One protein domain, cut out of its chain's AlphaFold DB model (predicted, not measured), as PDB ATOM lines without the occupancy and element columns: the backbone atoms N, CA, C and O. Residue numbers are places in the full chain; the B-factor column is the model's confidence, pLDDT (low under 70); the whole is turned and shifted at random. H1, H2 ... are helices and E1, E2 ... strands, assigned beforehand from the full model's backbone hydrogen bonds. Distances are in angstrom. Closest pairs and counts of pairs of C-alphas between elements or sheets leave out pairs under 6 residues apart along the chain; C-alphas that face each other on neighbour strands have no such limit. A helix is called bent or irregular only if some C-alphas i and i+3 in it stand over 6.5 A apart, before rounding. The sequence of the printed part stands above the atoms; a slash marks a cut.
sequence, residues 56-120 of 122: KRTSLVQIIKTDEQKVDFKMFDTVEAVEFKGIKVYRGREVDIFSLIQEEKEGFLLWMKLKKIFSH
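This is residues 56 to 120 of the 122 residues of an uncharacterized protein of Thermoactinomyces sp. DSM 45892 (UniProt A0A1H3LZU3). A small antiparallel sheet of three strands is folded like an open V, with E2 bent sharply at its apex, the E1 and E2 hairpin making one arm and E2 with E3 the other; a separate pair of helices, short H1 and longer H2, sits beyond the apex, away from the open mouth of the V. The last part of H2 and the end after it, residues 113 to 120, stick out free. The printed part has 65 residues, with three named strands and then two named helices along it, E1 E2 E3 H1 H2; the sheet's order is E1 - E2 - E3, antiparallel throughout, and the class is mixed, helices and strands. The whole is only just loose, close to extended, with a radius of gyration of the C-alphas of 16.1 A, and it is elongated, spanning 44 by 23 by 23 A.

E1 is residues 58 to 64, 19.2 A from first to last C-alpha, and begins with C-alpha 58 at (29.905, 43.375, 47.116). E2 is residues 70 to 84, 22.0 A long, and bends by 122 degrees at residue 76, where C-alpha 76 is at (31.419, 40.708, 43.680). E3 is residues 87 to 93, 19.0 A long. H1 is residues 97 to 100, 4.9 A long. H2 is residues 106 to 118, 18.7 A long, and ends with C-alpha 118 at (37.601, 37.567, 21.137).

E1, E2 and E3 form a meander, each strand the antiparallel neighbour of the one before, and the sheet is strongly twisted. E1 and E2 are a hairpin: N 61 and O 73 are 2.8 A apart, and N 75 and O 59 are 2.9 A apart, both within hydrogen-bond range. E2 and E3 are also a hairpin, with N 76 and O 93 at 2.8 A and N 87 and O 84 at 3.0 A. The pairing is staggered: E2 pairs with E1 over residues 70 to 76 and with E3 over residues 76 to 84. The edge strands E1 and E3 are apart. Neither H1 nor H2 is on the sheet. H1 and H2 touch, H2 with residues 106 to 111 alone; their closest C-alphas, of Leu 100 and Gly 107, are 4.7 A apart. In H2 every O i to N i+4 pair is within hydrogen-bond range, and H1 is too short for such a pair.

The two C-alphas farthest apart are those of Asp 67 and His 120, 48.5 A. The printed part has no cut, and its four links between named elements are tight. The mean pLDDT of the printed part is 70.1; 32 residues are under 70, among them residues 79 to 84 and 93 to 109.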
ATOM      1  N   LYS A  56      24.528  45.050  47.559       72.25
ATOM      2  CA  LYS A  56      24.668  43.736  48.213       72.25
ATOM      3  C   LYS A  56      25.483  42.734  47.391       72.25
ATOM      4  O   LYS A  56      25.889  41.697  47.911       72.25
ATOM      5  N   ARG A  57      25.806  43.057  46.133       74.75
ATOM      6  CA  ARG A  57      26.712  42.245  45.305       74.75
ATOM      7  C   ARG A  57      28.134  42.238  45.842       74.75
ATOM      8  O   ARG A  57      28.865  41.303  45.537       74.75
ATOM      9  N   THR A  58      28.534  43.251  46.612       75.81
ATOM     10  CA  THR A  58      29.905  43.375  47.116       75.81
ATOM     11  C   THR A  58      30.024  42.755  48.501       75.81
ATOM     12  O   THR A  58      29.409  43.213  49.457       75.81
ATOM     13  N   SER A  59      30.875  41.746  48.625       75.81
ATOM     14  CA  SER A  59      31.299  41.165  49.897       75.81
ATOM     15  C   SER A  59      32.734  41.582  50.209       75.81
ATOM     16  O   SER A  59      33.590  41.603  49.324       75.81
ATOM     17  N   LEU A  60      33.008  41.906  51.472       75.81
ATOM     18  CA  LEU A  60      34.369  42.106  51.959       75.81
ATOM     19  C   LEU A  60      34.894  40.775  52.501       75.81
ATOM     20  O   LEU A  60      34.383  40.264  53.496       75.81
ATOM     21  N   VAL A  61      35.915  40.223  51.853       77.38
ATOM     22  CA  VAL A  61      36.642  39.051  52.342       77.38
ATOM     23  C   VAL A  61      37.891  39.538  53.060       77.38
ATOM     24  O   VAL A  61      38.754  40.174  52.459       77.38
ATOM     25  N   GLN A  62      37.983  39.229  54.350       79.50
ATOM     26  CA  GLN A  62      39.130  39.567  55.181       79.50
ATOM     27  C   GLN A  62      39.912  38.301  55.526       79.50
ATOM     28  O   GLN A  62      39.384  37.375  56.144       79.50
ATOM     29  N   ILE A  63      41.183  38.265  55.130       79.19
ATOM     30  CA  ILE A  63      42.124  37.201  55.483       79.19
ATOM     31  C   ILE A  63      43.006  37.717  56.614       79.19
ATOM     32  O   ILE A  63      43.760  38.672  56.434       79.19
ATOM     33  N   ILE A  64      42.920  37.071  57.775       82.56
ATOM     34  CA  ILE A  64      43.777  37.349  58.930       82.56
ATOM     35  C   ILE A  64      44.833  36.248  58.987       82.56
ATOM     36  O   ILE A  64      44.502  35.072  59.151       82.56
ATOM     37  N   LYS A  65      46.097  36.619  58.798       80.75
ATOM     38  CA  LYS A  65      47.230  35.698  58.896       80.75
ATOM     39  C   LYS A  65      47.572  35.404  60.360       80.75
ATOM     40  O   LYS A  65      47.152  36.107  61.273       80.75
ATOM     41  N   THR A  66      48.371  34.363  60.578       84.75
ATOM     42  CA  THR A  66      48.838  33.938  61.911       84.75
ATOM     43  C   THR A  66      49.683  34.984  62.637       84.75
ATOM     44  O   THR A  66      49.796  34.926  63.853       84.75
ATOM     45  N   ASP A  67      50.280  35.922  61.904       89.00
ATOM     46  CA  ASP A  67      51.039  37.066  62.421       89.00
ATOM     47  C   ASP A  67      50.178  38.339  62.548       89.00
ATOM     48  O   ASP A  67      50.705  39.448  62.573       89.00
ATOM     49  N   GLU A  68      48.851  38.177  62.585       83.75
ATOM     50  CA  GLU A  68      47.836  39.236  62.677       83.75
ATOM     51  C   GLU A  68      47.788  40.214  61.493       83.75
ATOM     52  O   GLU A  68      46.975  41.145  61.485       83.75
ATOM     53  N   GLN A  69      48.581  39.988  60.441       83.94
ATOM     54  CA  GLN A  69      48.469  40.769  59.216       83.94
ATOM     55  C   GLN A  69      47.113  40.527  58.552       83.94
ATOM     56  O   GLN A  69      46.682  39.388  58.351       83.94
ATOM     57  N   LYS A  70      46.460  41.621  58.163       85.56
ATOM     58  CA  LYS A  70      45.156  41.616  57.500       85.56
ATOM     59  C   LYS A  70      45.324  41.907  56.021       85.56
ATOM     60  O   LYS A  70      46.029  42.844  55.648       85.56
ATOM     61  N   VAL A  71      44.668  41.109  55.192       82.06
ATOM     62  CA  VAL A  71      44.548  41.359  53.758       82.06
ATOM     63  C   VAL A  71      43.071  41.357  53.400       82.06
ATOM     64  O   VAL A  71      42.379  40.362  53.619       82.06
ATOM     65  N   ASP A  72      42.608  42.479  52.864       80.94
ATOM     66  CA  ASP A  72      41.204  42.715  52.557       80.94
ATOM     67  C   ASP A  72      40.986  42.687  51.042       80.94
ATOM     68  O   ASP A  72      41.713  43.332  50.284       80.94
ATOM     69  N   PHE A  73      39.953  41.971  50.604       77.69
ATOM     70  CA  PHE A  73      39.558  41.868  49.204       77.69
ATOM     71  C   PHE A  73      38.070  42.173  49.067       77.69
ATOM     72  O   PHE A  73      37.238  41.604  49.775       77.69
ATOM     73  N   LYS A  74      37.717  43.057  48.134       75.38
ATOM     74  CA  LYS A  74      36.323  43.219  47.711       75.38
ATOM     75  C   LYS A  74      36.031  42.184  46.633       75.38
ATOM     76  O   LYS A  74      36.741  42.131  45.635       75.38
ATOM     77  N   MET A  75      34.995  41.381  46.831       76.88
ATOM     78  CA  MET A  75      34.536  40.394  45.858       76.88
ATOM     79  C   MET A  75      33.077  40.644  45.501       76.88
ATOM     80  O   MET A  75      32.241  40.852  46.376       76.88
ATOM     81  N   PHE A  76      32.769  40.594  44.213       77.06
ATOM     82  CA  PHE A  76      31.419  40.708  43.680       77.06
ATOM     83  C   PHE A  76      30.785  39.331  43.493       77.06
ATOM     84  O   PHE A  76      31.464  38.378  43.118       77.06
ATOM     85  N   ASP A  77      29.476  39.234  43.711       73.94
ATOM     86  CA  ASP A  77      28.678  38.024  43.494       73.94
ATOM     87  C   ASP A  77      29.287  36.783  44.182       73.94
ATOM     88  O   ASP A  77      29.494  35.742  43.556       73.94
ATOM     89  N   THR A  78      29.662  36.912  45.459       73.00
ATOM     90  CA  THR A  78      30.298  35.814  46.205       73.00
ATOM     91  C   THR A  78      29.263  34.731  46.503       73.00
ATOM     92  O   THR A  78      28.260  35.014  47.150       73.00
ATOM     93  N   VAL A  79      29.494  33.504  46.025       63.69
ATOM     94  CA  VAL A  79      28.478  32.434  46.034       63.69
ATOM     95  C   VAL A  79      28.528  31.580  47.303       63.69
ATOM     96  O   VAL A  79      27.479  31.128  47.727       63.69
ATOM     97  N   GLU A  80      29.706  31.376  47.911       62.50
ATOM     98  CA  GLU A  80      29.929  30.911  49.299       62.50
ATOM     99  C   GLU A  80      31.397  30.494  49.503       62.50
ATOM    100  O   GLU A  80      32.155  30.323  48.540       62.50
ATOM    101  N   ALA A  81      31.795  30.316  50.769       63.69
ATOM    102  CA  ALA A  81      33.049  29.676  51.149       63.69
ATOM    103  C   ALA A  81      32.840  28.166  51.346       63.69
ATOM    104  O   ALA A  81      32.192  27.761  52.308       63.69
ATOM    105  N   VAL A  82      33.420  27.322  50.491       62.12
ATOM    106  CA  VAL A  82      33.434  25.866  50.721       62.12
ATOM    107  C   VAL A  82      34.673  25.511  51.529       62.12
ATOM    108  O   VAL A  82      35.788  25.829  51.119       62.12
ATOM    109  N   GLU A  83      34.505  24.842  52.667       66.38
ATOM    110  CA  GLU A  83      35.637  24.298  53.416       66.38
ATOM    111  C   GLU A  83      36.047  22.939  52.839       66.38
ATOM    112  O   GLU A  83      35.277  21.980  52.834       66.38
ATOM    113  N   PHE A  84      37.278  22.848  52.342       64.88
ATOM    114  CA  PHE A  84      37.853  21.617  51.817       64.88
ATOM    115  C   PHE A  84      39.225  21.381  52.442       64.88
ATOM    116  O   PHE A  84      40.166  22.130  52.194       64.88
ATOM    117  N   LYS A  85      39.349  20.326  53.258       71.31
ATOM    118  CA  LYS A  85      40.600  19.951  53.948       71.31
ATOM    119  C   LYS A  85      41.211  21.100  54.778       71.31
ATOM    120  O   LYS A  85      42.421  21.301  54.754       71.31
ATOM    121  N   GLY A  86      40.374  21.866  55.482       68.81
ATOM    122  CA  GLY A  86      40.805  23.026  56.275       68.81
ATOM    123  C   GLY A  86      41.109  24.285  55.454       68.81
ATOM    124  O   GLY A  86      41.568  25.279  56.007       68.81
ATOM    125  N   ILE A  87      40.849  24.271  54.141       68.94
ATOM    126  CA  ILE A  87      40.965  25.435  53.258       68.94
ATOM    127  C   ILE A  87      39.562  25.979  52.993       68.94
ATOM    128  O   ILE A  87      38.731  25.275  52.422       68.94
ATOM    129  N   LYS A  88      39.297  27.237  53.362       69.69
ATOM    130  CA  LYS A  88      38.080  27.948  52.939       69.69
ATOM    131  C   LYS A  88      38.271  28.497  51.528       69.69
ATOM    132  O   LYS A  88      39.123  29.352  51.303       69.69
ATOM    133  N   VAL A  89      37.472  28.010  50.587       68.88
ATOM    134  CA  VAL A  89      37.504  28.410  49.177       68.88
ATOM    135  C   VAL A  89      36.343  29.350  48.900       68.88
ATOM    136  O   VAL A  89      35.202  28.905  48.835       68.88
ATOM    137  N   TYR A  90      36.636  30.632  48.696       72.44
ATOM    138  CA  TYR A  90      35.659  31.628  48.257       72.44
ATOM    139  C   TYR A  90      35.570  31.630  46.729       72.44
ATOM    140  O   TYR A  90      36.593  31.597  46.043       72.44
ATOM    141  N   ARG A  91      34.352  31.681  46.186       68.75
ATOM    142  CA  ARG A  91      34.110  31.846  44.746       68.75
ATOM    143  C   ARG A  91      33.282  33.098  44.500       68.75
ATOM    144  O   ARG A  91      32.239  33.272  45.120       68.75
ATOM    145  N   GLY A  92      33.740  33.932  43.577       72.31
ATOM    146  CA  GLY A  92      33.069  35.158  43.158       72.31
ATOM    147  C   GLY A  92      33.840  35.835  42.028       72.31
ATOM    148  O   GLY A  92      34.800  35.272  41.495       72.31
ATOM    149  N   ARG A  93      33.417  37.040  41.660       68.19
ATOM    150  CA  ARG A  93      34.060  37.883  40.649       68.19
ATOM    151  C   ARG A  93      34.910  38.946  41.338       68.19
ATOM    152  O   ARG A  93      34.446  39.622  42.244       68.19
ATOM    153  N   GLU A  94      36.147  39.133  40.894       64.69
ATOM    154  CA  GLU A  94      37.018  40.201  41.414       64.69
ATOM    155  C   GLU A  94      36.629  41.586  40.861       64.69
ATOM    156  O   GLU A  94      36.867  42.614  41.486       64.69
ATOM    157  N   VAL A  95      35.970  41.616  39.699       62.09
ATOM    158  CA  VAL A  95      35.605  42.841  38.979       62.09
ATOM    159  C   VAL A  95      34.100  42.878  38.728       62.09
ATOM    160  O   VAL A  95      33.522  41.904  38.238       62.09
ATOM    161  N   ASP A  96      33.463  44.018  39.006       66.31
ATOM    162  CA  ASP A  96      32.066  44.231  38.630       66.31
ATOM    163  C   ASP A  96      31.945  44.655  37.168       66.31
ATOM    164  O   ASP A  96      32.017  45.838  36.829       66.31
ATOM    165  N   ILE A  97      31.699  43.679  36.300       56.50
ATOM    166  CA  ILE A  97      31.494  43.916  34.871       56.50
ATOM    167  C   ILE A  97      30.325  44.865  34.577       56.50
ATOM    168  O   ILE A  97      30.366  45.561  33.570       56.50
ATOM    169  N   PHE A  98      29.304  44.946  35.437       59.69
ATOM    170  CA  PHE A  98      28.154  45.821  35.191       59.69
ATOM    171  C   PHE A  98      28.506  47.284  35.447       59.69
ATOM    172  O   PHE A  98      28.081  48.157  34.693       59.69
ATOM    173  N   SER A  99      29.372  47.552  36.430       61.88
ATOM    174  CA  SER A  99      29.970  48.874  36.594       61.88
ATOM    175  C   SER A  99      30.837  49.274  35.397       61.88
ATOM    176  O   SER A  99      30.862  50.456  35.066       61.88
ATOM    177  N   LEU A 100      31.506  48.314  34.738       56.12
ATOM    178  CA  LEU A 100      32.298  48.554  33.529       56.12
ATOM    179  C   LEU A 100      31.427  48.778  32.291       56.12
ATOM    180  O   LEU A 100      31.934  49.329  31.335       56.12
ATOM    181  N   ILE A 101      30.160  48.352  32.262       54.56
ATOM    182  CA  ILE A 101      29.285  48.501  31.081       54.56
ATOM    183  C   ILE A 101      28.647  49.901  30.993       54.56
ATOM    184  O   ILE A 101      28.040  50.252  29.987       54.56
ATOM    185  N   GLN A 102      28.832  50.745  32.010       58.88
ATOM    186  CA  GLN A 102      28.470  52.159  31.916       58.88
ATOM    187  C   GLN A 102      29.353  52.835  30.860       58.88
ATOM    188  O   GLN A 102      30.574  52.858  31.018       58.88
ATOM    189  N   GLU A 103      28.732  53.380  29.803       55.97
ATOM    190  CA  GLU A 103      29.400  53.881  28.585       55.97
ATOM    191  C   GLU A 103      30.532  54.893  28.851       55.97
ATOM    192  O   GLU A 103      31.426  55.061  28.023       55.97
ATOM    193  N   GLU A 104      30.540  55.519  30.028       55.81
ATOM    194  CA  GLU A 104      31.477  56.573  30.419       55.81
ATOM    195  C   GLU A 104      32.734  56.086  31.166       55.81
ATOM    196  O   GLU A 104      33.615  56.896  31.458       55.81
ATOM    197  N   LYS A 105      32.869  54.792  31.498       60.09
ATOM    198  CA  LYS A 105      34.031  54.305  32.270       60.09
ATOM    199  C   LYS A 105      35.145  53.758  31.382       60.09
ATOM    200  O   LYS A 105      34.902  53.014  30.441       60.09
ATOM    201  N   GLU A 106      36.402  54.016  31.753       63.91
ATOM    202  CA  GLU A 106      37.590  53.445  31.082       63.91
ATOM    203  C   GLU A 106      37.522  51.911  30.962       63.91
ATOM    204  O   GLU A 106      37.945  51.323  29.965       63.91
ATOM    205  N   GLY A 107      36.899  51.270  31.952       61.78
ATOM    206  CA  GLY A 107      36.583  49.848  31.956       61.78
ATOM    207  C   GLY A 107      35.689  49.378  30.806       61.78
ATOM    208  O   GLY A 107      35.905  48.287  30.278       61.78
ATOM    209  N   PHE A 108      34.736  50.206  30.373       60.91
ATOM    210  CA  PHE A 108      33.866  49.935  29.226       60.91
ATOM    211  C   PHE A 108      34.657  49.877  27.932       60.91
ATOM    212  O   PHE A 108      34.531  48.939  27.144       60.91
ATOM    213  N   LEU A 109      35.524  50.871  27.732       68.62
ATOM    214  CA  LEU A 109      36.385  50.960  26.559       68.62
ATOM    215  C   LEU A 109      37.357  49.775  26.505       68.62
ATOM    216  O   LEU A 109      37.600  49.227  25.425       68.62
ATOM    217  N   LEU A 110      37.878  49.345  27.659       71.25
ATOM    218  CA  LEU A 110      38.698  48.139  27.771       71.25
ATOM    219  C   LEU A 110      37.897  46.875  27.426       71.25
ATOM    220  O   LEU A 110      38.357  46.070  26.616       71.25
ATOM    221  N   TRP A 111      36.688  46.718  27.970       65.31
ATOM    222  CA  TRP A 111      35.812  45.584  27.663       65.31
ATOM    223  C   TRP A 111      35.429  45.530  26.178       65.31
ATOM    224  O   TRP A 111      35.520  44.469  25.566       65.31
ATOM    225  N   MET A 112      35.092  46.663  25.558       72.88
ATOM    226  CA  MET A 112      34.805  46.749  24.120       72.88
ATOM    227  C   MET A 112      36.010  46.349  23.259       72.88
ATOM    228  O   MET A 112      35.842  45.676  22.238       72.88
ATOM    229  N   LYS A 113      37.232  46.727  23.665       77.19
ATOM    230  CA  LYS A 113      38.468  46.285  22.998       77.19
ATOM    231  C   LYS A 113      38.666  44.776  23.126       77.19
ATOM    232  O   LYS A 113      38.904  44.120  22.118       77.19
ATOM    233  N   LEU A 114      38.520  44.224  24.330       70.56
ATOM    234  CA  LEU A 114      38.647  42.784  24.572       70.56
ATOM    235  C   LEU A 114      37.590  41.989  23.798       70.56
ATOM    236  O   LEU A 114      37.925  41.031  23.111       70.56
ATOM    237  N   LYS A 115      36.328  42.431  23.827       71.06
ATOM    238  CA  LYS A 115      35.226  41.809  23.086       71.06
ATOM    239  C   LYS A 115      35.525  41.722  21.589       71.06
ATOM    240  O   LYS A 115      35.327  40.659  21.016       71.06
ATOM    241  N   LYS A 116      36.051  42.796  20.980       77.62
ATOM    242  CA  LYS A 116      36.472  42.801  19.566       77.62
ATOM    243  C   LYS A 116      37.553  41.759  19.267       77.62
ATOM    244  O   LYS A 116      37.474  41.093  18.241       77.62
ATOM    245  N   ILE A 117      38.531  41.612  20.162       74.62
ATOM    246  CA  ILE A 117      39.622  40.635  20.018       74.62
ATOM    247  C   ILE A 117      39.071  39.204  20.057       74.62
ATOM    248  O   ILE A 117      39.423  38.390  19.209       74.62
ATOM    249  N   PHE A 118      38.173  38.908  21.000       63.12
ATOM    250  CA  PHE A 118      37.601  37.567  21.137       63.12
ATOM    251  C   PHE A 118      36.560  37.230  20.063       63.12
ATOM    252  O   PHE A 118      36.425  36.068  19.708       63.12
ATOM    253  N   SER A 119      35.888  38.222  19.474       62.72
ATOM    254  CA  SER A 119      34.965  38.018  18.344       62.72
ATOM    255  C   SER A 119      35.646  37.749  16.992       62.72
ATOM    256  O   SER A 119      34.972  37.714  15.968       62.72
ATOM    257  N   HIS A 120      36.976  37.642  16.947       54.41
ATOM    258  CA  HIS A 120      37.745  37.264  15.748       54.41
ATOM    259  C   HIS A 120      38.416  35.889  15.892       54.41
ATOM    260  O   HIS A 120      39.263  35.535  15.075       54.41
TER     261      HIS A 120